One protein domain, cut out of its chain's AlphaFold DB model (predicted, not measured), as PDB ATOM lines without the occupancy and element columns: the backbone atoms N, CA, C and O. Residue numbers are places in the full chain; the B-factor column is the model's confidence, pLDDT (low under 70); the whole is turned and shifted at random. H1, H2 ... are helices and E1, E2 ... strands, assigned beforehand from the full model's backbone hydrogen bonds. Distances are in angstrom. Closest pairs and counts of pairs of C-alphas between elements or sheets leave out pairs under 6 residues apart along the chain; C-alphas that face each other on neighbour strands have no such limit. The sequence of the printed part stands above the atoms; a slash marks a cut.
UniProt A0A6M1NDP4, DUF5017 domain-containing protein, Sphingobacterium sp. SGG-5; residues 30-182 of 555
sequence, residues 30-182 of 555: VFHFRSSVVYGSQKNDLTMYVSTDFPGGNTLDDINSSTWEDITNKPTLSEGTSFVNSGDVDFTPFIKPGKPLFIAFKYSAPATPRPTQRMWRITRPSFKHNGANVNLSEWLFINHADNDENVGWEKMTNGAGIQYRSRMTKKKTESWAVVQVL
ATOM      1  N   VAL A  30     230.290 175.386 203.794       97.38
ATOM      2  CA  VAL A  30     230.129 174.004 204.263       97.38
ATOM      3  C   VAL A  30     229.252 173.957 205.497       97.38
ATOM      4  O   VAL A  30     229.479 174.691 206.461       97.38
ATOM      5  N   PHE A  31     228.296 173.033 205.512       97.81
ATOM      6  CA  PHE A  31     227.541 172.682 206.707       97.81
ATOM      7  C   PHE A  31     227.922 171.289 207.199       97.81
ATOM      8  O   PHE A  31     227.955 170.329 206.432       97.81
ATOM      9  N   HIS A  32     228.156 171.162 208.502       96.25
ATOM     10  CA  HIS A  32     228.395 169.876 209.143       96.25
ATOM     11  C   HIS A  32     227.520 169.702 210.380       96.25
ATOM     12  O   HIS A  32     227.198 170.657 211.088       96.25
ATOM     13  N   PHE A  33     227.147 168.456 210.656       97.69
ATOM     14  CA  PHE A  33     226.402 168.050 211.842       97.69
ATOM     15  C   PHE A  33     226.647 166.565 212.153       97.69
ATOM     16  O   PHE A  33     227.335 165.846 211.429       97.69
ATOM     17  N   ARG A  34     226.073 166.081 213.257       97.50
ATOM     18  CA  ARG A  34     225.994 164.651 213.584       97.50
ATOM     19  C   ARG A  34     224.550 164.239 213.777       97.50
ATOM     20  O   ARG A  34     223.826 164.932 214.490       97.50
ATOM     21  N   SER A  35     224.161 163.095 213.231       97.12
ATOM     22  CA  SER A  35     222.821 162.531 213.404       97.12
ATOM     23  C   SER A  35     222.853 161.194 214.147       97.12
ATOM     24  O   SER A  35     223.845 160.473 214.090       97.12
ATOM     25  N   SER A  36     221.786 160.868 214.876       96.12
ATOM     26  CA  SER A  36     221.557 159.532 215.450       96.12
ATOM     27  C   SER A  36     220.066 159.257 215.593       96.12
ATOM     28  O   SER A  36     219.323 160.152 216.013       96.12
ATOM     29  N   VAL A  37     219.665 158.006 215.396       94.06
ATOM     30  CA  VAL A  37     218.366 157.493 215.841       94.06
ATOM     31  C   VAL A  37     218.456 157.166 217.334       94.06
ATOM     32  O   VAL A  37     219.509 156.800 217.844       94.06
ATOM     33  N   VAL A  38     217.370 157.297 218.087       86.94
ATOM     34  CA  VAL A  38     217.319 156.860 219.489       86.94
ATOM     35  C   VAL A  38     216.290 155.746 219.629       86.94
ATOM     36  O   VAL A  38     215.175 155.850 219.118       86.94
ATOM     37  N   TYR A  39     216.673 154.701 220.369       78.94
ATOM     38  CA  TYR A  39     215.877 153.493 220.620       78.94
ATOM     39  C   TYR A  39     215.603 152.629 219.377       78.94
ATOM     40  O   TYR A  39     214.480 152.184 219.151       78.94
ATOM     41  N   GLY A  40     216.642 152.357 218.584       83.12
ATOM     42  CA  GLY A  40     216.595 151.392 217.484       83.12
ATOM     43  C   GLY A  40     217.252 151.923 216.217       83.12
ATOM     44  O   GLY A  40     218.190 152.715 216.286       83.12
ATOM     45  N   SER A  41     216.733 151.475 215.080       85.94
ATOM     46  CA  SER A  41     217.134 151.882 213.736       85.94
ATOM     47  C   SER A  41     215.931 152.411 212.969       85.94
ATOM     48  O   SER A  41     214.829 151.877 213.116       85.94
ATOM     49  N   GLN A  42     216.142 153.421 212.136       86.19
ATOM     50  CA  GLN A  42     215.130 153.908 211.205       86.19
ATOM     51  C   GLN A  42     215.802 154.521 209.976       86.19
ATOM     52  O   GLN A  42     216.923 155.018 210.067       86.19
ATOM     53  N   LYS A  43     215.127 154.427 208.828       85.69
ATOM     54  CA  LYS A  43     215.554 155.001 207.550       85.69
ATOM     55  C   LYS A  43     214.396 155.788 206.942       85.69
ATOM     56  O   LYS A  43     213.239 155.408 207.130       85.69
ATOM     57  N   ASN A  44     214.733 156.794 206.139       84.19
ATOM     58  CA  ASN A  44     213.834 157.513 205.225       84.19
ATOM     59  C   ASN A  44     212.730 158.371 205.871       84.19
ATOM     60  O   ASN A  44     211.853 158.860 205.170       84.19
ATOM     61  N   ASP A  45     212.756 158.557 207.184       90.44
ATOM     62  CA  ASP A  45     211.826 159.401 207.942       90.44
ATOM     63  C   ASP A  45     212.401 160.784 208.266       90.44
ATOM     64  O   ASP A  45     211.652 161.671 208.664       90.44
ATOM     65  N   LEU A  46     213.711 160.968 208.083       96.19
ATOM     66  CA  LEU A  46     214.407 162.241 208.200       96.19
ATOM     67  C   LEU A  46     214.958 162.668 206.834       96.19
ATOM     68  O   LEU A  46     215.784 161.968 206.251       96.19
ATOM     69  N   THR A  47     214.551 163.845 206.372       97.62
ATOM     70  CA  THR A  47     215.042 164.485 205.146       97.62
ATOM     71  C   THR A  47     215.599 165.880 205.442       97.62
ATOM     72  O   THR A  47     215.302 166.481 206.482       97.62
ATOM     73  N   MET A  48     216.459 166.384 204.556       98.19
ATOM     74  CA  MET A  48     217.126 167.681 204.694       98.19
ATOM     75  C   MET A  48     216.855 168.551 203.467       98.19
ATOM     76  O   MET A  48     217.005 168.090 202.339       98.19
ATOM     77  N   TYR A  49     216.491 169.811 203.696       98.56
ATOM     78  CA  TYR A  49     216.127 170.765 202.650       98.56
ATOM     79  C   TYR A  49     216.892 172.079 202.774       98.56
ATOM     80  O   TYR A  49     217.344 172.455 203.860       98.56
ATOM     81  N   VAL A  50     216.967 172.806 201.661       98.31
ATOM     82  CA  VAL A  50     217.481 174.177 201.586       98.31
ATOM     83  C   VAL A  50     216.468 175.101 200.908       98.31
ATOM     84  O   VAL A  50     215.751 174.688 199.999       98.31
ATOM     85  N   SER A  51     216.387 176.352 201.361       97.81
ATOM     86  CA  SER A  51     215.536 177.393 200.765       97.81
ATOM     87  C   SER A  51     216.230 178.757 200.798       97.81
ATOM     88  O   SER A  51     217.118 179.004 201.618       97.81
ATOM     89  N   THR A  52     215.804 179.656 199.905       96.62
ATOM     90  CA  THR A  52     216.253 181.062 199.848       96.62
ATOM     91  C   THR A  52     215.105 182.077 199.912       96.62
ATOM     92  O   THR A  52     215.325 183.278 199.744       96.62
ATOM     93  N   ASP A  53     213.874 181.607 200.131       95.31
ATOM     94  CA  ASP A  53     212.645 182.408 200.073       95.31
ATOM     95  C   ASP A  53     211.679 182.156 201.245       95.31
ATOM     96  O   ASP A  53     210.600 182.742 201.266       95.31
ATOM     97  N   PHE A  54     212.080 181.373 202.253       95.44
ATOM     98  CA  PHE A  54     211.264 181.139 203.445       95.44
ATOM     99  C   PHE A  54     210.962 182.436 204.230       95.44
ATOM    100  O   PHE A  54     211.900 183.152 204.605       95.44
ATOM    101  N   PRO A  55     209.681 182.754 204.529       90.12
ATOM    102  CA  PRO A  55     209.289 184.046 205.099       90.12
ATOM    103  C   PRO A  55     209.489 184.161 206.619       90.12
ATOM    104  O   PRO A  55     209.348 185.257 207.157       90.12
ATOM    105  N   GLY A  56     209.828 183.071 207.324       83.19
ATOM    106  CA  GLY A  56     210.092 183.098 208.771       83.19
ATOM    107  C   GLY A  56     208.881 182.884 209.688       83.19
ATOM    108  O   GLY A  56     208.991 183.172 210.880       83.19
ATOM    109  N   GLY A  57     207.746 182.407 209.167       82.25
ATOM    110  CA  GLY A  57     206.541 182.104 209.954       82.25
ATOM    111  C   GLY A  57     206.578 180.741 210.664       82.25
ATOM    112  O   GLY A  57     207.540 179.990 210.537       82.25
ATOM    113  N   ASN A  58     205.559 180.421 211.464       84.56
ATOM    114  CA  ASN A  58     205.544 179.263 212.372       84.56
ATOM    115  C   ASN A  58     204.495 178.190 212.026       84.56
ATOM    116  O   ASN A  58     204.200 177.331 212.860       84.56
ATOM    117  N   THR A  59     203.940 178.229 210.816       87.12
ATOM    118  CA  THR A  59     202.902 177.309 210.337       87.12
ATOM    119  C   THR A  59     203.387 176.473 209.151       87.12
ATOM    120  O   THR A  59     204.404 176.772 208.526       87.12
ATOM    121  N   LEU A  60     202.661 175.401 208.816       89.25
ATOM    122  CA  LEU A  60     202.957 174.636 207.599       89.25
ATOM    123  C   LEU A  60     202.626 175.406 206.320       89.25
ATOM    124  O   LEU A  60     203.240 175.135 205.297       89.25
ATOM    125  N   ASP A  61     201.731 176.391 206.371       89.94
ATOM    126  CA  ASP A  61     201.466 177.261 205.223       89.94
ATOM    127  C   ASP A  61     202.692 178.129 204.898       89.94
ATOM    128  O   ASP A  61     203.022 178.335 203.731       89.94
ATOM    129  N   ASP A  62     203.452 178.548 205.917       89.81
ATOM    130  CA  ASP A  62     204.732 179.244 205.727       89.81
ATOM    131  C   ASP A  62     205.780 178.333 205.068       89.81
ATOM    132  O   ASP A  62     206.546 178.767 204.208       89.81
ATOM    133  N   ILE A  63     205.803 177.048 205.440       94.75
ATOM    134  CA  ILE A  63     206.659 176.048 204.788       94.75
ATOM    135  C   ILE A  63     206.233 175.848 203.328       94.75
ATOM    136  O   ILE A  63     207.079 175.908 202.439       94.75
ATOM    137  N   ASN A  64     204.937 175.644 203.086       93.69
ATOM    138  CA  ASN A  64     204.372 175.293 201.781       93.69
ATOM    139  C   ASN A  64     204.356 176.462 200.783       93.69
ATOM    140  O   ASN A  64     204.314 176.232 199.578       93.69
ATOM    141  N   SER A  65     204.391 177.704 201.266       92.38
ATOM    142  CA  SER A  65     204.497 178.910 200.431       92.38
ATOM    143  C   SER A  65     205.921 179.205 199.948       92.38
ATOM    144  O   SER A  65     206.116 180.139 199.172       92.38
ATOM    145  N   SER A  66     206.905 178.413 200.384       94.50
ATOM    146  CA  SER A  66     208.326 178.599 200.080       94.50
ATOM    147  C   SER A  66     208.856 177.509 199.155       94.50
ATOM    148  O   SER A  66     208.358 176.381 199.143       94.50
ATOM    149  N   THR A  67     209.924 177.811 198.422       97.06
ATOM    150  CA  THR A  67     210.600 176.827 197.577       97.06
ATOM    151  C   THR A  67     211.662 176.090 198.391       97.06
ATOM    152  O   THR A  67     212.633 176.696 198.851       97.06
ATOM    153  N   TRP A  68     211.500 174.772 198.536       97.81
ATOM    154  CA  TRP A  68     212.453 173.896 199.221       97.81
ATOM    155  C   TRP A  68     213.082 172.905 198.246       97.81
ATOM    156  O   TRP A  68     212.381 172.127 197.601       97.81
ATOM    157  N   GLU A  69     214.409 172.907 198.167       98.19
ATOM    158  CA  GLU A  69     215.174 171.906 197.426       98.19
ATOM    159  C   GLU A  69     215.571 170.758 198.362       98.19
ATOM    160  O   GLU A  69     216.129 170.998 199.437       98.19
ATOM    161  N   ASP A  70     215.254 169.518 197.974       97.94
ATOM    162  CA  ASP A  70     215.629 168.312 198.721       97.94
ATOM    163  C   ASP A  70     217.108 167.992 198.498       97.94
ATOM    164  O   ASP A  70     217.535 167.683 197.386       97.94
ATOM    165  N   ILE A  71     217.884 168.048 199.576       98.06
ATOM    166  CA  ILE A  71     219.325 167.785 199.577       98.06
ATOM    167  C   ILE A  71     219.674 166.590 200.464       98.06
ATOM    168  O   ILE A  71     220.813 166.451 200.906       98.06
ATOM    169  N   THR A  72     218.710 165.703 200.733       97.31
ATOM    170  CA  THR A  72     218.886 164.546 201.629       97.31
ATOM    171  C   THR A  72     220.015 163.612 201.182       97.31
ATOM    172  O   THR A  72     220.623 162.947 202.014       97.31
ATOM    173  N   ASN A  73     220.345 163.585 199.888       96.44
ATOM    174  CA  ASN A  73     221.435 162.775 199.338       96.44
ATOM    175  C   ASN A  73     222.844 163.369 199.537       96.44
ATOM    176  O   ASN A  73     223.823 162.707 199.197       96.44
ATOM    177  N   LYS A  74     222.964 164.605 200.042       97.00
ATOM    178  CA  LYS A  74     224.251 165.270 200.284       97.00
ATOM    179  C   LYS A  74     224.900 164.855 201.617       97.00
ATOM    180  O   LYS A  74     226.088 164.540 201.597       97.00
ATOM    181  N   PRO A  75     224.195 164.843 202.770       97.31
ATOM    182  CA  PRO A  75     224.771 164.371 204.026       97.31
ATOM    183  C   PRO A  75     224.713 162.845 204.171       97.31
ATOM    184  O   PRO A  75     223.793 162.181 203.703       97.31
ATOM    185  N   THR A  76     225.629 162.295 204.968       96.75
ATOM    186  CA  THR A  76     225.464 160.952 205.544       96.75
ATOM    187  C   THR A  76     224.583 161.019 206.797       96.75
ATOM    188  O   THR A  76     224.944 161.651 207.795       96.75
ATOM    189  N   LEU A  77     223.424 160.354 206.780       95.31
ATOM    190  CA  LEU A  77     222.527 160.247 207.936       95.31
ATOM    191  C   LEU A  77     222.722 158.916 208.673       95.31
ATOM    192  O   LEU A  77     222.971 157.879 208.063       95.31
ATOM    193  N   SER A  78     222.619 158.941 210.001       94.31
ATOM    194  CA  SER A  78     222.676 157.724 210.814       94.31
ATOM    195  C   SER A  78     221.440 156.862 210.598       94.31
ATOM    196  O   SER A  78     220.336 157.377 210.569       94.31
ATOM    197  N   GLU A  79     221.607 155.545 210.548       91.19
ATOM    198  CA  GLU A  79     220.490 154.593 210.480       91.19
ATOM    199  C   GLU A  79     220.227 153.903 211.831       91.19
ATOM    200  O   GLU A  79     219.395 153.001 211.926       91.19
ATOM    201  N   GLY A  80     220.945 154.291 212.891       90.25
ATOM    202  CA  GLY A  80     220.936 153.598 214.178       90.25
ATOM    203  C   GLY A  80     221.352 154.473 215.359       90.25
ATOM    204  O   GLY A  80     221.378 155.700 215.286       90.25
ATOM    205  N   THR A  81     221.676 153.836 216.483       89.75
ATOM    206  CA  THR A  81     221.900 154.535 217.762       89.75
ATOM    207  C   THR A  81     223.236 155.259 217.879       89.75
ATOM    208  O   THR A  81     223.401 156.117 218.749       89.75
ATOM    209  N   SER A  82     224.190 154.939 217.006       91.00
ATOM    210  CA  SER A  82     225.483 155.615 216.967       91.00
ATOM    211  C   SER A  82     225.377 156.947 216.232       91.00
ATOM    212  O   SER A  82     224.706 157.064 215.204       91.00
ATOM    213  N   PHE A  83     226.067 157.961 216.752       93.38
ATOM    214  CA  PHE A  83     226.156 159.256 216.087       93.38
ATOM    215  C   PHE A  83     227.081 159.188 214.870       93.38
ATOM    216  O   PHE A  83     228.285 158.973 215.033       93.38
ATOM    217  N   VAL A  84     226.532 159.474 213.692       96.06
ATOM    218  CA  VAL A  84     227.244 159.530 212.409       96.06
ATOM    219  C   VAL A  84     227.456 160.991 212.012       96.06
ATOM    220  O   VAL A  84     226.558 161.815 212.190       96.06
ATOM    221  N   ASN A  85     228.657 161.329 211.539       96.44
ATOM    222  CA  ASN A  85     228.955 162.664 211.012       96.44
ATOM    223  C   ASN A  85     228.337 162.808 209.616       96.44
ATOM    224  O   ASN A  85     228.419 161.874 208.824       96.44
ATOM    225  N   SER A  86     227.789 163.982 209.299       97.69
ATOM    226  CA  SER A  86     227.191 164.264 207.987       97.69
ATOM    227  C   SER A  86     228.184 164.221 206.826       97.69
ATOM    228  O   SER A  86     227.756 164.085 205.685       97.69
ATOM    229  N   GLY A  87     229.481 164.361 207.112       95.44
ATOM    230  CA  GLY A  87     230.457 164.834 206.133       95.44
ATOM    231  C   GLY A  87     230.337 166.346 205.924       95.44
ATOM    232  O   GLY A  87     229.499 167.001 206.557       95.44
ATOM    233  N   ASP A  88     231.179 166.877 205.047       94.62
ATOM    234  CA  ASP A  88     231.157 168.278 204.640       94.62
ATOM    235  C   ASP A  88     230.094 168.456 203.552       94.62
ATOM    236  O   ASP A  88     230.288 168.089 202.394       94.62
ATOM    237  N   VAL A  89     228.921 168.957 203.948       97.44
ATOM    238  CA  VAL A  89     227.826 169.228 203.012       97.44
ATOM    239  C   VAL A  89     228.126 170.549 202.318       97.44
ATOM    240  O   VAL A  89     228.096 171.595 202.965       97.44
ATOM    241  N   ASP A  90     228.413 170.493 201.021       96.75
ATOM    242  CA  ASP A  90     228.677 171.676 200.200       96.75
ATOM    243  C   ASP A  90     227.391 172.488 199.971       96.75
ATOM    244  O   ASP A  90     226.405 171.995 199.412       96.75
ATOM    245  N   PHE A  91     227.419 173.740 200.426       97.50
ATOM    246  CA  PHE A  91     226.358 174.728 200.281       97.50
ATOM    247  C   PHE A  91     226.678 175.836 199.277       97.50
ATOM    248  O   PHE A  91     225.797 176.657 199.008       97.50
ATOM    249  N   THR A  92     227.879 175.865 198.690       95.50
ATOM    250  CA  THR A  92     228.281 176.885 197.712       95.50
ATOM    251  C   THR A  92     227.270 177.043 196.562       95.50
ATOM    252  O   THR A  92     226.922 178.188 196.260       95.50
ATOM    253  N   PRO A  93     226.690 175.972 195.971       96.06
ATOM    254  CA  PRO A  93     225.694 176.104 194.899       96.06
ATOM    255  C   PRO A  93     224.388 176.808 195.306       96.06
ATOM    256  O   PRO A  93     223.654 177.290 194.444       96.06
ATOM    257  N   PHE A  94     224.082 176.867 196.606       95.56
ATOM    258  CA  PHE A  94     222.831 177.430 197.128       95.56
ATOM    259  C   PHE A  94     222.970 178.891 197.572       95.56
ATOM    260  O   PHE A  94     221.965 179.542 197.876       95.56
ATOM    261  N   ILE A  95     224.192 179.436 197.592       93.62
ATOM    262  CA  ILE A  95     224.434 180.832 197.956       93.62
ATOM    263  C   ILE A  95     224.035 181.746 196.800       93.62
ATOM    264  O   ILE A  95     224.643 181.746 195.733       93.62
ATOM    265  N   LYS A  96     223.017 182.578 197.035       91.00
ATOM    266  CA  LYS A  96     222.567 183.602 196.085       91.00
ATOM    267  C   LYS A  96     222.839 184.994 196.669       91.00
ATOM    268  O   LYS A  96     222.368 185.274 197.774       91.00
ATOM    269  N   PRO A  97     223.562 185.885 195.963       86.94
ATOM    270  CA  PRO A  97     223.855 187.229 196.457       86.94
ATOM    271  C   PRO A  97     222.603 187.974 196.937       86.94
ATOM    272  O   PRO A  97     221.597 188.052 196.231       86.94
ATOM    273  N   GLY A  98     222.658 188.507 198.161       85.94
ATOM    274  CA  GLY A  98     221.570 189.279 198.777       85.94
ATOM    275  C   GLY A  98     220.322 188.476 199.171       85.94
ATOM    276  O   GLY A  98     219.369 189.066 199.683       85.94
ATOM    277  N   LYS A  99     220.300 187.154 198.962       93.19
ATOM    278  CA  LYS A  99     219.199 186.278 199.383       93.19
ATOM    279  C   LYS A  99     219.526 185.592 200.714       93.19
ATOM    280  O   LYS A  99     220.682 185.249 200.945       93.19
ATOM    281  N   PRO A 100     218.531 185.389 201.594       95.12
ATOM    282  CA  PRO A 100     218.715 184.588 202.801       95.12
ATOM    283  C   PRO A 100     218.974 183.120 202.432       95.12
ATOM    284  O   PRO A 100     218.643 182.683 201.331       95.12
ATOM    285  N   LEU A 101     219.528 182.355 203.372       97.31
ATOM    286  CA  LEU A 101     219.729 180.915 203.236       97.31
ATOM    287  C   LEU A 101     219.152 180.204 204.456       97.31
ATOM    288  O   LEU A 101     219.488 180.542 205.595       97.31
ATOM    289  N   PHE A 102     218.314 179.203 204.214       98.06
ATOM    290  CA  PHE A 102     217.683 178.390 205.244       98.06
ATOM    291  C   PHE A 102     218.016 176.924 205.049       98.06
ATOM    292  O   PHE A 102     217.982 176.420 203.930       98.06
ATOM    293  N   ILE A 103     218.288 176.242 206.155       98.50
ATOM    294  CA  ILE A 103     218.498 174.800 206.220       98.50
ATOM    295  C   ILE A 103     217.356 174.221 207.041       98.50
ATOM    296  O   ILE A 103     217.070 174.724 208.130       98.50
ATOM    297  N   ALA A 104     216.721 173.162 206.555       98.25
ATOM    298  CA  ALA A 104     215.655 172.497 207.282       98.25
ATOM    299  C   ALA A 104     215.876 170.993 207.411       98.25
ATOM    300  O   ALA A 104     216.316 170.333 206.475       98.25
ATOM    301  N   PHE A 105     215.510 170.451 208.570       98.50
ATOM    302  CA  PHE A 105     215.318 169.024 208.784       98.50
ATOM    303  C   PHE A 105     213.827 168.736 208.882       98.50
ATOM    304  O   PHE A 105     213.145 169.252 209.773       98.50
ATOM    305  N   LYS A 106     213.319 167.895 207.989       98.00
ATOM    306  CA  LYS A 106     211.937 167.425 208.014       98.00
ATOM    307  C   LYS A 106     211.911 166.011 208.567       98.00
ATOM    308  O   LYS A 106     212.607 165.136 208.065       98.00
ATOM    309  N   TYR A 107     211.084 165.787 209.579       97.31
ATOM    310  CA  TYR A 107     210.664 164.448 209.958       97.31
ATOM    311  C   TYR A 107     209.286 164.180 209.354       97.31
ATOM    312  O   TYR A 107     208.367 164.980 209.554       97.31
ATOM    313  N   SER A 108     209.119 163.062 208.650       95.06
ATOM    314  CA  SER A 108     207.812 162.622 208.165       95.06
ATOM    315  C   SER A 108     207.683 161.108 208.179       95.06
ATOM    316  O   SER A 108     208.557 160.388 207.706       95.06
ATOM    317  N   ALA A 109     206.566 160.615 208.711       93.50
ATOM    318  CA  ALA A 109     206.274 159.191 208.731       93.50
ATOM    319  C   ALA A 109     204.767 158.925 208.572       93.50
ATOM    320  O   ALA A 109     203.937 159.703 209.058       93.50
ATOM    321  N   PRO A 110     204.378 157.820 207.908       93.44
ATOM    322  CA  PRO A 110     202.978 157.440 207.776       93.44
ATOM    323  C   PRO A 110     202.391 156.961 209.112       93.44
ATOM    324  O   PRO A 110     203.108 156.596 210.051       93.44
ATOM    325  N   ALA A 111     201.059 156.918 209.177       93.94
ATOM    326  CA  ALA A 111     200.362 156.254 210.270       93.94
ATOM    327  C   ALA A 111     200.642 154.745 210.237       93.94
ATOM    328  O   ALA A 111     200.705 154.135 209.169       93.94
ATOM    329  N   THR A 112     200.800 154.130 211.406       91.81
ATOM    330  CA  THR A 112     201.141 152.709 211.532       91.81
ATOM    331  C   THR A 112     200.349 152.045 212.660       91.81
ATOM    332  O   THR A 112     200.058 152.671 213.676       91.81
ATOM    333  N   PRO A 113     200.010 150.748 212.547       87.12
ATOM    334  CA  PRO A 113     199.252 150.046 213.589       87.12
ATOM    335  C   PRO A 113     200.076 149.779 214.867       87.12
ATOM    336  O   PRO A 113     199.524 149.517 215.940       87.12
ATOM    337  N   ARG A 114     201.410 149.849 214.775       89.81
ATOM    338  CA  ARG A 114     202.369 149.598 215.863       89.81
ATOM    339  C   ARG A 114     203.303 150.803 216.025       89.81
ATOM    340  O   ARG A 114     203.578 151.457 215.034       89.81
ATOM    341  N   PRO A 115     203.835 151.078 217.228       87.88
ATOM    342  CA  PRO A 115     204.703 152.232 217.471       87.88
ATOM    343  C   PRO A 115     206.105 152.055 216.853       87.88
ATOM    344  O   PRO A 115     207.070 151.678 217.530       87.88
ATOM    345  N   THR A 116     206.235 152.289 215.550       88.19
ATOM    346  CA  THR A 116     207.496 152.093 214.812       88.19
ATOM    347  C   THR A 116     208.330 153.362 214.681       88.19
ATOM    348  O   THR A 116     209.539 153.251 214.531       88.19
ATOM    349  N   GLN A 117     207.724 154.544 214.826       92.38
ATOM    350  CA  GLN A 117     208.410 155.832 214.705       92.38
ATOM    351  C   GLN A 117     209.425 156.066 215.838       92.38
ATOM    352  O   GLN A 117     209.104 155.964 217.031       92.38
ATOM    353  N   ARG A 118     210.664 156.398 215.477       93.19
ATOM    354  CA  ARG A 118     211.810 156.600 216.369       93.19
ATOM    355  C   ARG A 118     212.160 158.071 216.503       93.19
ATOM    356  O   ARG A 118     211.725 158.934 215.751       93.19
ATOM    357  N   MET A 119     212.913 158.359 217.554       93.62
ATOM    358  CA  MET A 119     213.398 159.707 217.799       93.62
ATOM    359  C   MET A 119     214.687 159.932 217.020       93.62
ATOM    360  O   MET A 119     215.508 159.021 216.913       93.62
ATOM    361  N   TRP A 120     214.903 161.167 216.587       96.31
ATOM    362  CA  TRP A 120     216.138 161.593 215.936       96.31
ATOM    363  C   TRP A 120     216.833 162.667 216.746       96.31
ATOM    364  O   TRP A 120     216.187 163.450 217.439       96.31
ATOM    365  N   ARG A 121     218.158 162.724 216.653       96.50
ATOM    366  CA  ARG A 121     218.973 163.814 217.197       96.50
ATOM    367  C   ARG A 121     219.873 164.360 216.112       96.50
ATOM    368  O   ARG A 121     220.535 163.575 215.443       96.50
ATOM    369  N   ILE A 122     219.942 165.682 216.016       97.50
ATOM    370  CA  ILE A 122     220.908 166.418 215.205       97.50
ATOM    371  C   ILE A 122     221.746 167.255 216.156       97.50
ATOM    372  O   ILE A 122     221.213 168.078 216.896       97.50
ATOM    373  N   THR A 123     223.053 167.029 216.178       96.06
ATOM    374  CA  THR A 123     223.971 167.656 217.133       96.06
ATOM    375  C   THR A 123     225.166 168.270 216.435       96.06
ATOM    376  O   THR A 123     225.514 167.872 215.326       96.06
ATOM    377  N   ARG A 124     225.802 169.237 217.105       92.50
ATOM    378  CA  ARG A 124     226.955 169.986 216.576       92.50
ATOM    379  C   ARG A 124     226.729 170.575 215.167       92.50
ATOM    380  O   ARG A 124     227.618 170.417 214.335       92.50
ATOM    381  N   PRO A 125     225.577 171.214 214.875       95.75
ATOM    382  CA  PRO A 125     225.429 171.924 213.613       95.75
ATOM    383  C   PRO A 125     226.430 173.080 213.569       95.75
ATOM    384  O   PRO A 125     226.516 173.866 214.515       95.75
ATOM    385  N   SER A 126     227.185 173.196 212.487       94.75
ATOM    386  CA  SER A 126     228.028 174.359 212.243       94.75
ATOM    387  C   SER A 126     228.177 174.593 210.752       94.75
ATOM    388  O   SER A 126     228.339 173.669 209.956       94.75
ATOM    389  N   PHE A 127     228.065 175.866 210.398       97.12
ATOM    390  CA  PHE A 127     228.210 176.356 209.044       97.12
ATOM    391  C   PHE A 127     229.504 177.149 208.956       97.12
ATOM    392  O   PHE A 127     229.829 177.906 209.878       97.12
ATOM    393  N   LYS A 128     230.255 176.966 207.878       95.31
ATOM    394  CA  LYS A 128     231.534 177.627 207.653       95.31
ATOM    395  C   LYS A 128     231.575 178.280 206.283       95.31
ATOM    396  O   LYS A 128     231.000 177.751 205.343       95.31
ATOM    397  N   HIS A 129     232.277 179.402 206.200       94.12
ATOM    398  CA  HIS A 129     232.662 180.085 204.970       94.12
ATOM    399  C   HIS A 129     234.186 180.181 204.951       94.12
ATOM    400  O   HIS A 129     234.766 180.758 205.873       94.12
ATOM    401  N   ASN A 130     234.836 179.559 203.965       92.62
ATOM    402  CA  ASN A 130     236.299 179.491 203.844       92.62
ATOM    403  C   ASN A 130     236.974 179.065 205.168       92.62
ATOM    404  O   ASN A 130     237.924 179.679 205.650       92.62
ATOM    405  N   GLY A 131     236.405 178.044 205.822       87.94
ATOM    406  CA  GLY A 131     236.869 177.514 207.109       87.94
ATOM    407  C   GLY A 131     236.476 178.322 208.359       87.94
ATOM    408  O   GLY A 131     236.537 177.777 209.467       87.94
ATOM    409  N   ALA A 132     236.023 179.571 208.217       88.62
ATOM    410  CA  ALA A 132     235.562 180.409 209.325       88.62
ATOM    411  C   ALA A 132     234.090 180.135 209.665       88.62
ATOM    412  O   ALA A 132     233.267 179.948 208.776       88.62
ATOM    413  N   ASN A 133     233.729 180.127 210.950       89.38
ATOM    414  CA  ASN A 133     232.346 179.861 211.365       89.38
ATOM    415  C   ASN A 133     231.403 181.009 210.975       89.38
ATOM    416  O   ASN A 133     231.662 182.168 211.300       89.38
ATOM    417  N   VAL A 134     230.266 180.659 210.379       91.62
ATOM    418  CA  VAL A 134     229.130 181.553 210.143       91.62
ATOM    419  C   VAL A 134     228.058 181.251 211.181       91.62
ATOM    420  O   VAL A 134     227.741 180.092 211.457       91.62
ATOM    421  N   ASN A 135     227.500 182.301 211.777       88.88
ATOM    422  CA  ASN A 135     226.461 182.138 212.783       88.88
ATOM    423  C   ASN A 135     225.175 181.586 212.156       88.88
ATOM    424  O   ASN A 135     224.780 181.961 211.054       88.88
ATOM    425  N   LEU A 136     224.503 180.726 212.908       92.31
ATOM    426  CA  LEU A 136     223.157 180.256 212.614       92.31
ATOM    427  C   LEU A 136     222.158 181.023 213.489       92.31
ATOM    428  O   LEU A 136     222.501 181.435 214.600       92.31
ATOM    429  N   SER A 137     220.931 181.214 213.006       90.19
ATOM    430  CA  SER A 137     219.823 181.692 213.834       90.19
ATOM    431  C   SER A 137     219.436 180.655 214.892       90.19
ATOM    432  O   SER A 137     219.960 179.541 214.951       90.19
ATOM    433  N   GLU A 138     218.439 180.997 215.699       88.12
ATOM    434  CA  GLU A 138     217.723 179.984 216.463       88.12
ATOM    435  C   GLU A 138     216.999 178.995 215.539       88.12
ATOM    436  O   GLU A 138     216.611 179.341 214.420       88.12
ATOM    437  N   TRP A 139     216.809 177.770 216.035       92.94
ATOM    438  CA  TRP A 139     215.969 176.772 215.377       92.94
ATOM    439  C   TRP A 139     214.495 177.125 215.554       92.94
ATOM    440  O   TRP A 139     214.012 177.273 216.680       92.94
ATOM    441  N   LEU A 140     213.785 177.197 214.438       93.44
ATOM    442  CA  LEU A 140     212.344 177.339 214.358       93.44
ATOM    443  C   LEU A 140     211.717 175.955 214.179       93.44
ATOM    444  O   LEU A 140     212.067 175.233 213.248       93.44
ATOM    445  N   PHE A 141     210.808 175.576 215.074       94.69
ATOM    446  CA  PHE A 141     210.120 174.285 215.015       94.69
ATOM    447  C   PHE A 141     208.679 174.475 214.568       94.69
ATOM    448  O   PHE A 141     207.919 175.190 215.219       94.69
ATOM    449  N   ILE A 142     208.310 173.802 213.484       94.12
ATOM    450  CA  ILE A 142     206.983 173.864 212.873       94.12
ATOM    451  C   ILE A 142     206.454 172.435 212.831       94.12
ATOM    452  O   ILE A 142     206.914 171.607 212.048       94.12
ATOM    453  N   ASN A 143     205.529 172.115 213.731       89.69
ATOM    454  CA  ASN A 143     204.949 170.780 213.860       89.69
ATOM    455  C   ASN A 143     203.534 170.787 213.278       89.69
ATOM    456  O   ASN A 143     202.780 171.726 213.536       89.69
ATOM    457  N   HIS A 144     203.170 169.756 212.510       90.56
ATOM    458  CA  HIS A 144     201.817 169.623 211.969       90.56
ATOM    459  C   HIS A 144     200.788 169.602 213.108       90.56
ATOM    460  O   HIS A 144     201.008 168.938 214.121       90.56
ATOM    461  N   ALA A 145     199.662 170.299 212.941       85.19
ATOM    462  CA  ALA A 145     198.632 170.418 213.979       85.19
ATOM    463  C   ALA A 145     198.058 169.053 214.413       85.19
ATOM    464  O   ALA A 145     197.783 168.846 215.589       85.19
ATOM    465  N   ASP A 146     197.945 168.111 213.473       89.50
ATOM    466  CA  ASP A 146     197.492 166.732 213.726       89.50
ATOM    467  C   ASP A 146     198.501 165.824 214.455       89.50
ATOM    468  O   ASP A 146     198.158 164.686 214.803       89.50
ATOM    469  N   ASN A 147     199.740 166.280 214.681       91.38
ATOM    470  CA  ASN A 147     200.684 165.522 215.498       91.38
ATOM    471  C   ASN A 147     200.115 165.344 216.915       91.38
ATOM    472  O   ASN A 147     199.444 166.222 217.456       91.38
ATOM    473  N   ASP A 148     200.412 164.208 217.550       87.56
ATOM    474  CA  ASP A 148     200.087 164.041 218.969       87.56
ATOM    475  C   ASP A 148     200.785 165.108 219.827       87.56
ATOM    476  O   ASP A 148     201.854 165.623 219.489       87.56
ATOM    477  N   GLU A 149     200.198 165.416 220.981       82.12
ATOM    478  CA  GLU A 149     200.771 166.386 221.907       82.12
ATOM    479  C   GLU A 149     202.223 166.014 222.262       82.12
ATOM    480  O   GLU A 149     202.531 164.877 222.633       82.12
ATOM    481  N   ASN A 150     203.132 166.990 222.186       81.31
ATOM    482  CA  ASN A 150     204.566 166.808 222.433       81.31
ATOM    483  C   ASN A 150     205.280 165.848 221.449       81.31
ATOM    484  O   ASN A 150     206.359 165.335 221.781       81.31
ATOM    485  N   VAL A 151     204.704 165.608 220.263       92.44
ATOM    486  CA  VAL A 151     205.371 164.977 219.114       92.44
ATOM    487  C   VAL A 151     205.868 166.044 218.150       92.44
ATOM    488  O   VAL A 151     205.091 166.832 217.611       92.44
ATOM    489  N   GLY A 152     207.177 166.069 217.919       94.81
ATOM    490  CA  GLY A 152     207.785 167.090 217.078       94.81
ATOM    491  C   GLY A 152     209.245 167.375 217.385       94.81
ATOM    492  O   GLY A 152     209.863 166.723 218.232       94.81
ATOM    493  N   TRP A 153     209.791 168.369 216.685       96.62
ATOM    494  CA  TRP A 153     211.132 168.877 216.957       96.62
ATOM    495  C   TRP A 153     211.162 169.758 218.205       96.62
ATOM    496  O   TRP A 153     210.261 170.558 218.450       96.62
ATOM    497  N   GLU A 154     212.240 169.632 218.970       89.88
ATOM    498  CA  GLU A 154     212.558 170.485 220.108       89.88
ATOM    499  C   GLU A 154     214.078 170.642 220.263       89.88
ATOM    500  O   GLU A 154     214.875 169.857 219.740       89.88
ATOM    501  N   LYS A 155     214.504 171.630 221.053       87.44
ATOM    502  CA  LYS A 155     215.904 171.727 221.484       87.44
ATOM    503  C   LYS A 155     216.224 170.616 222.479       87.44
ATOM    504  O   LYS A 155     215.447 170.341 223.394       87.44
ATOM    505  N   MET A 156     217.407 170.021 222.354       84.19
ATOM    506  CA  MET A 156     217.899 169.096 223.369       84.19
ATOM    507  C   MET A 156     218.143 169.836 224.691       84.19
ATOM    508  O   MET A 156     218.703 170.929 224.716       84.19
ATOM    509  N   THR A 157     217.772 169.216 225.811       63.38
ATOM    510  CA  THR A 157     217.862 169.814 227.158       63.38
ATOM    511  C   THR A 157     219.287 170.125 227.618       63.38
ATOM    512  O   THR A 157     219.465 170.931 228.523       63.38
ATOM    513  N   ASN A 158     220.296 169.502 227.007       62.47
ATOM    514  CA  ASN A 158     221.717 169.759 227.249       62.47
ATOM    515  C   ASN A 158     222.318 170.809 226.291       62.47
ATOM    516  O   ASN A 158     223.528 171.015 226.319       62.47
ATOM    517  N   GLY A 159     221.512 171.410 225.409       63.09
ATOM    518  CA  GLY A 159     221.954 172.402 224.426       63.09
ATOM    519  C   GLY A 159     222.814 171.850 223.283       63.09
ATOM    520  O   GLY A 159     223.294 172.622 222.462       63.09
ATOM    521  N   ALA A 160     223.009 170.529 223.186       72.25
ATOM    522  CA  ALA A 160     223.933 169.925 222.220       72.25
ATOM    523  C   ALA A 160     223.395 169.849 220.774       72.25
ATOM    524  O   ALA A 160     224.075 169.303 219.901       72.25
ATOM    525  N   GLY A 161     222.186 170.359 220.516       90.69
ATOM    526  CA  GLY A 161     221.510 170.291 219.222       90.69
ATOM    527  C   GLY A 161     219.984 170.253 219.345       90.69
ATOM    528  O   GLY A 161     219.415 170.719 220.335       90.69
ATOM    529  N   ILE A 162     219.327 169.666 218.348       96.31
ATOM    530  CA  ILE A 162     217.873 169.470 218.290       96.31
ATOM    531  C   ILE A 162     217.530 167.982 218.294       96.31
ATOM    532  O   ILE A 162     218.346 167.136 217.920       96.31
ATOM    533  N   GLN A 163     216.322 167.646 218.727       96.44
ATOM    534  CA  GLN A 163     215.814 166.284 218.662       96.44
ATOM    535  C   GLN A 163     214.353 166.250 218.238       96.44
ATOM    536  O   GLN A 163     213.564 167.097 218.646       96.44
ATOM    537  N   TYR A 164     214.001 165.240 217.455       96.56
ATOM    538  CA  TYR A 164     212.623 164.901 217.161       96.56
ATOM    539  C   TYR A 164     212.127 163.897 218.200       96.56
ATOM    540  O   TYR A 164     212.704 162.815 218.358       96.56
ATOM    541  N   ARG A 165     211.056 164.235 218.921       94.44
ATOM    542  CA  ARG A 165     210.361 163.302 219.810       94.44
ATOM    543  C   ARG A 165     209.210 162.646 219.064       94.44
ATOM    544  O   ARG A 165     208.187 163.278 218.852       94.44
ATOM    545  N   SER A 166     209.332 161.352 218.779       92.50
ATOM    546  CA  SER A 166     208.221 160.582 218.205       92.50
ATOM    547  C   SER A 166     207.136 160.241 219.224       92.50
ATOM    548  O   SER A 166     206.007 159.961 218.842       92.50
ATOM    549  N   ARG A 167     207.486 160.162 220.522       90.25
ATOM    550  CA  ARG A 167     206.638 159.597 221.596       90.25
ATOM    551  C   ARG A 167     206.023 158.241 221.237       90.25
ATOM    552  O   ARG A 167     205.003 157.868 221.805       90.25
ATOM    553  N   MET A 168     206.659 157.497 220.326       87.44
ATOM    554  CA  MET A 168     206.111 156.246 219.801       87.44
ATOM    555  C   MET A 168     204.701 156.417 219.203       87.44
ATOM    556  O   MET A 168     203.880 155.501 219.281       87.44
ATOM    557  N   THR A 169     204.407 157.584 218.617       92.19
ATOM    558  CA  THR A 169     203.119 157.825 217.967       92.19
ATOM    559  C   THR A 169     202.873 156.832 216.835       92.19
ATOM    560  O   THR A 169     203.785 156.347 216.159       92.19
ATOM    561  N   LYS A 170     201.591 156.519 216.669       94.25
ATOM    562  CA  LYS A 170     201.042 155.686 215.601       94.25
ATOM    563  C   LYS A 170     200.408 156.529 214.496       94.25
ATOM    564  O   LYS A 170     200.045 155.981 213.457       94.25
ATOM    565  N   LYS A 171     200.229 157.835 214.720       94.06
ATOM    566  CA  LYS A 171     199.629 158.752 213.749       94.06
ATOM    567  C   LYS A 171     200.628 159.106 212.656       94.06
ATOM    568  O   LYS A 171     201.840 158.989 212.841       94.06
ATOM    569  N   LYS A 172     200.105 159.555 211.516       95.06
ATOM    570  CA  LYS A 172     200.923 160.239 210.514       95.06
ATOM    571  C   LYS A 172     201.547 161.463 211.183       95.06
ATOM    572  O   LYS A 172     200.860 162.156 211.926       95.06
ATOM    573  N   THR A 173     202.822 161.704 210.922       93.81
ATOM    574  CA  THR A 173     203.541 162.845 211.481       93.81
ATOM    575  C   THR A 173     204.258 163.627 210.406       93.81
ATOM    576  O   THR A 173     204.789 163.071 209.441       93.81
ATOM    577  N   GLU A 174     204.284 164.937 210.604       95.38
ATOM    578  CA  GLU A 174     205.127 165.848 209.852       95.38
ATOM    579  C   GLU A 174     205.609 166.970 210.772       95.38
ATOM    580  O   GLU A 174     204.832 167.573 211.513       95.38
ATOM    581  N   SER A 175     206.914 167.224 210.755       96.75
ATOM    582  CA  SER A 175     207.546 168.249 211.580       96.75
ATOM    583  C   SER A 175     208.800 168.779 210.909       96.75
ATOM    584  O   SER A 175     209.640 168.007 210.454       96.75
ATOM    585  N   TRP A 176     208.977 170.091 210.942       98.19
ATOM    586  CA  TRP A 176     210.112 170.793 210.364       98.19
ATOM    587  C   TRP A 176     210.912 171.505 211.454       98.19
ATOM    588  O   TRP A 176     210.346 172.132 212.351       98.19
ATOM    589  N   ALA A 177     212.234 171.404 211.381       97.81
ATOM    590  CA  ALA A 177     213.169 172.226 212.131       97.81
ATOM    591  C   ALA A 177     213.966 173.063 211.136       97.81
ATOM    592  O   ALA A 177     214.758 172.508 210.381       97.81
ATOM    593  N   VAL A 178     213.751 174.374 211.134       98.00
ATOM    594  CA  VAL A 178     214.363 175.314 210.190       98.00
ATOM    595  C   VAL A 178     215.366 176.196 210.920       98.00
ATOM    596  O   VAL A 178     215.100 176.663 212.025       98.00
ATOM    597  N   VAL A 179     216.513 176.454 210.306       96.81
ATOM    598  CA  VAL A 179     217.506 177.415 210.786       96.81
ATOM    599  C   VAL A 179     217.965 178.302 209.638       96.81
ATOM    600  O   VAL A 179     218.122 177.839 208.510       96.81
ATOM    601  N   GLN A 180     218.184 179.583 209.912       97.12
ATOM    602  CA  GLN A 180     218.757 180.520 208.956       97.12
ATOM    603  C   GLN A 180     220.275 180.589 209.129       97.12
ATOM    604  O   GLN A 180     220.775 180.729 210.246       97.12
ATOM    605  N   VAL A 181     221.011 180.568 208.023       96.50
ATOM    606  CA  VAL A 181     222.434 180.913 208.005       96.50
ATOM    607  C   VAL A 181     222.558 182.433 207.920       96.50
ATOM    608  O   VAL A 181     222.039 183.059 206.994       96.50
ATOM    609  N   LEU A 182     223.227 183.048 208.896       91.19
ATOM    610  CA  LEU A 182     223.362 184.504 209.002       91.19
ATOM    611  C   LEU A 182     224.516 185.001 208.123       91.19
ATOM    612  O   LEU A 182     225.561 185.429 208.616       91.19
TER     613      LEU A 182
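This is residues 30 to 182 of the 555 residues of the protein "DUF5017 domain-containing protein" of Sphingobacterium sp. SGG-5 (UniProt A0A6M1NDP4). Two twisted sheets lie face to face as a sandwich, with E1, E4, E5, E7 and E8 in one layer and E2, E3, E9 and E6 in the other. The long unnamed stretch of residues 65 to 100 crosses one side of the sandwich, pairing briefly with E2 of one sheet and then with E1 of the other, while the short H1 only grazes the sheet E2 E3 E9 E6. The printed part has 153 residues, with one named helix and nine named strands in the order E1 E2 H1 E3 E4 E5 E6 E7 E8 E9; under half of the residues are in named elements, and the class is mostly strand. Neighbour strands are antiparallel in both sheets, one of them branched at E4 and the other in the order E2 E3 E9 E6. The whole is compact, with a radius of gyration of the C-alphas of 15.0 A and spans of 47 by 34 by 28 A.

In the branched sheet, E1 is residues 30 to 38, 26.3 A long, from C-alpha 30 at (230.129, 174.004, 204.263); E4 is residues 119 to 129, 30.8 A; E5 is 132 to 134, E7 152 to 155 and E8 161 to 165. In the other sheet, E2 is residues 46 to 51, E3 101 to 109, 26.1 A, and E6 140 to 143; E9, residues 173 to 181, 26.4 A, ends at C-alpha 181, (222.434, 180.913, 208.005). H1 is residues 60 to 64.

E1 lies on one side of E4, with N 32 and O 126 2.9 A apart. E5 and E8 lie on the other side, E5 beside residues 127 to 129, with N 134 and O 127 2.8 A apart, and E8 beside residues 119 to 123, with N 122 and O 162 2.9 A apart. E4 and E5 form a hairpin, as do E7 and E8, with N 154 and O 163 2.9 A apart. In the other sheet, these N and O pairs are within hydrogen-bond range: N 49 and O 104 across E2 and E3, 2.8 A, N 105 and O 177 across E3 and E9, 2.8 A, and N 142 and O 176 across E6 and E9, 2.9 A. The facing parts of this sandwich, two sheets face to face, are 10.1 A centre to centre, their planes 17 degrees apart. Between the sheets, the closest C-alphas of E7 and E9, Gly 152 and Ser 175, are 5.6 A apart. Residues 69 to 70 pair with 49 to 50 of E2, and 84 to 85 with 34 to 35 of E1. In H1 every O i to N i+4 pair is within hydrogen-bond range.

The C-alphas farthest apart, Pro 113 and Asn 130, are 48.3 A from each other. The printed part has no cut, and its one long link is H1 to E3, 36 residues. Mean pLDDT of the printed part is 92.4; residues 157 to 159 are under 70.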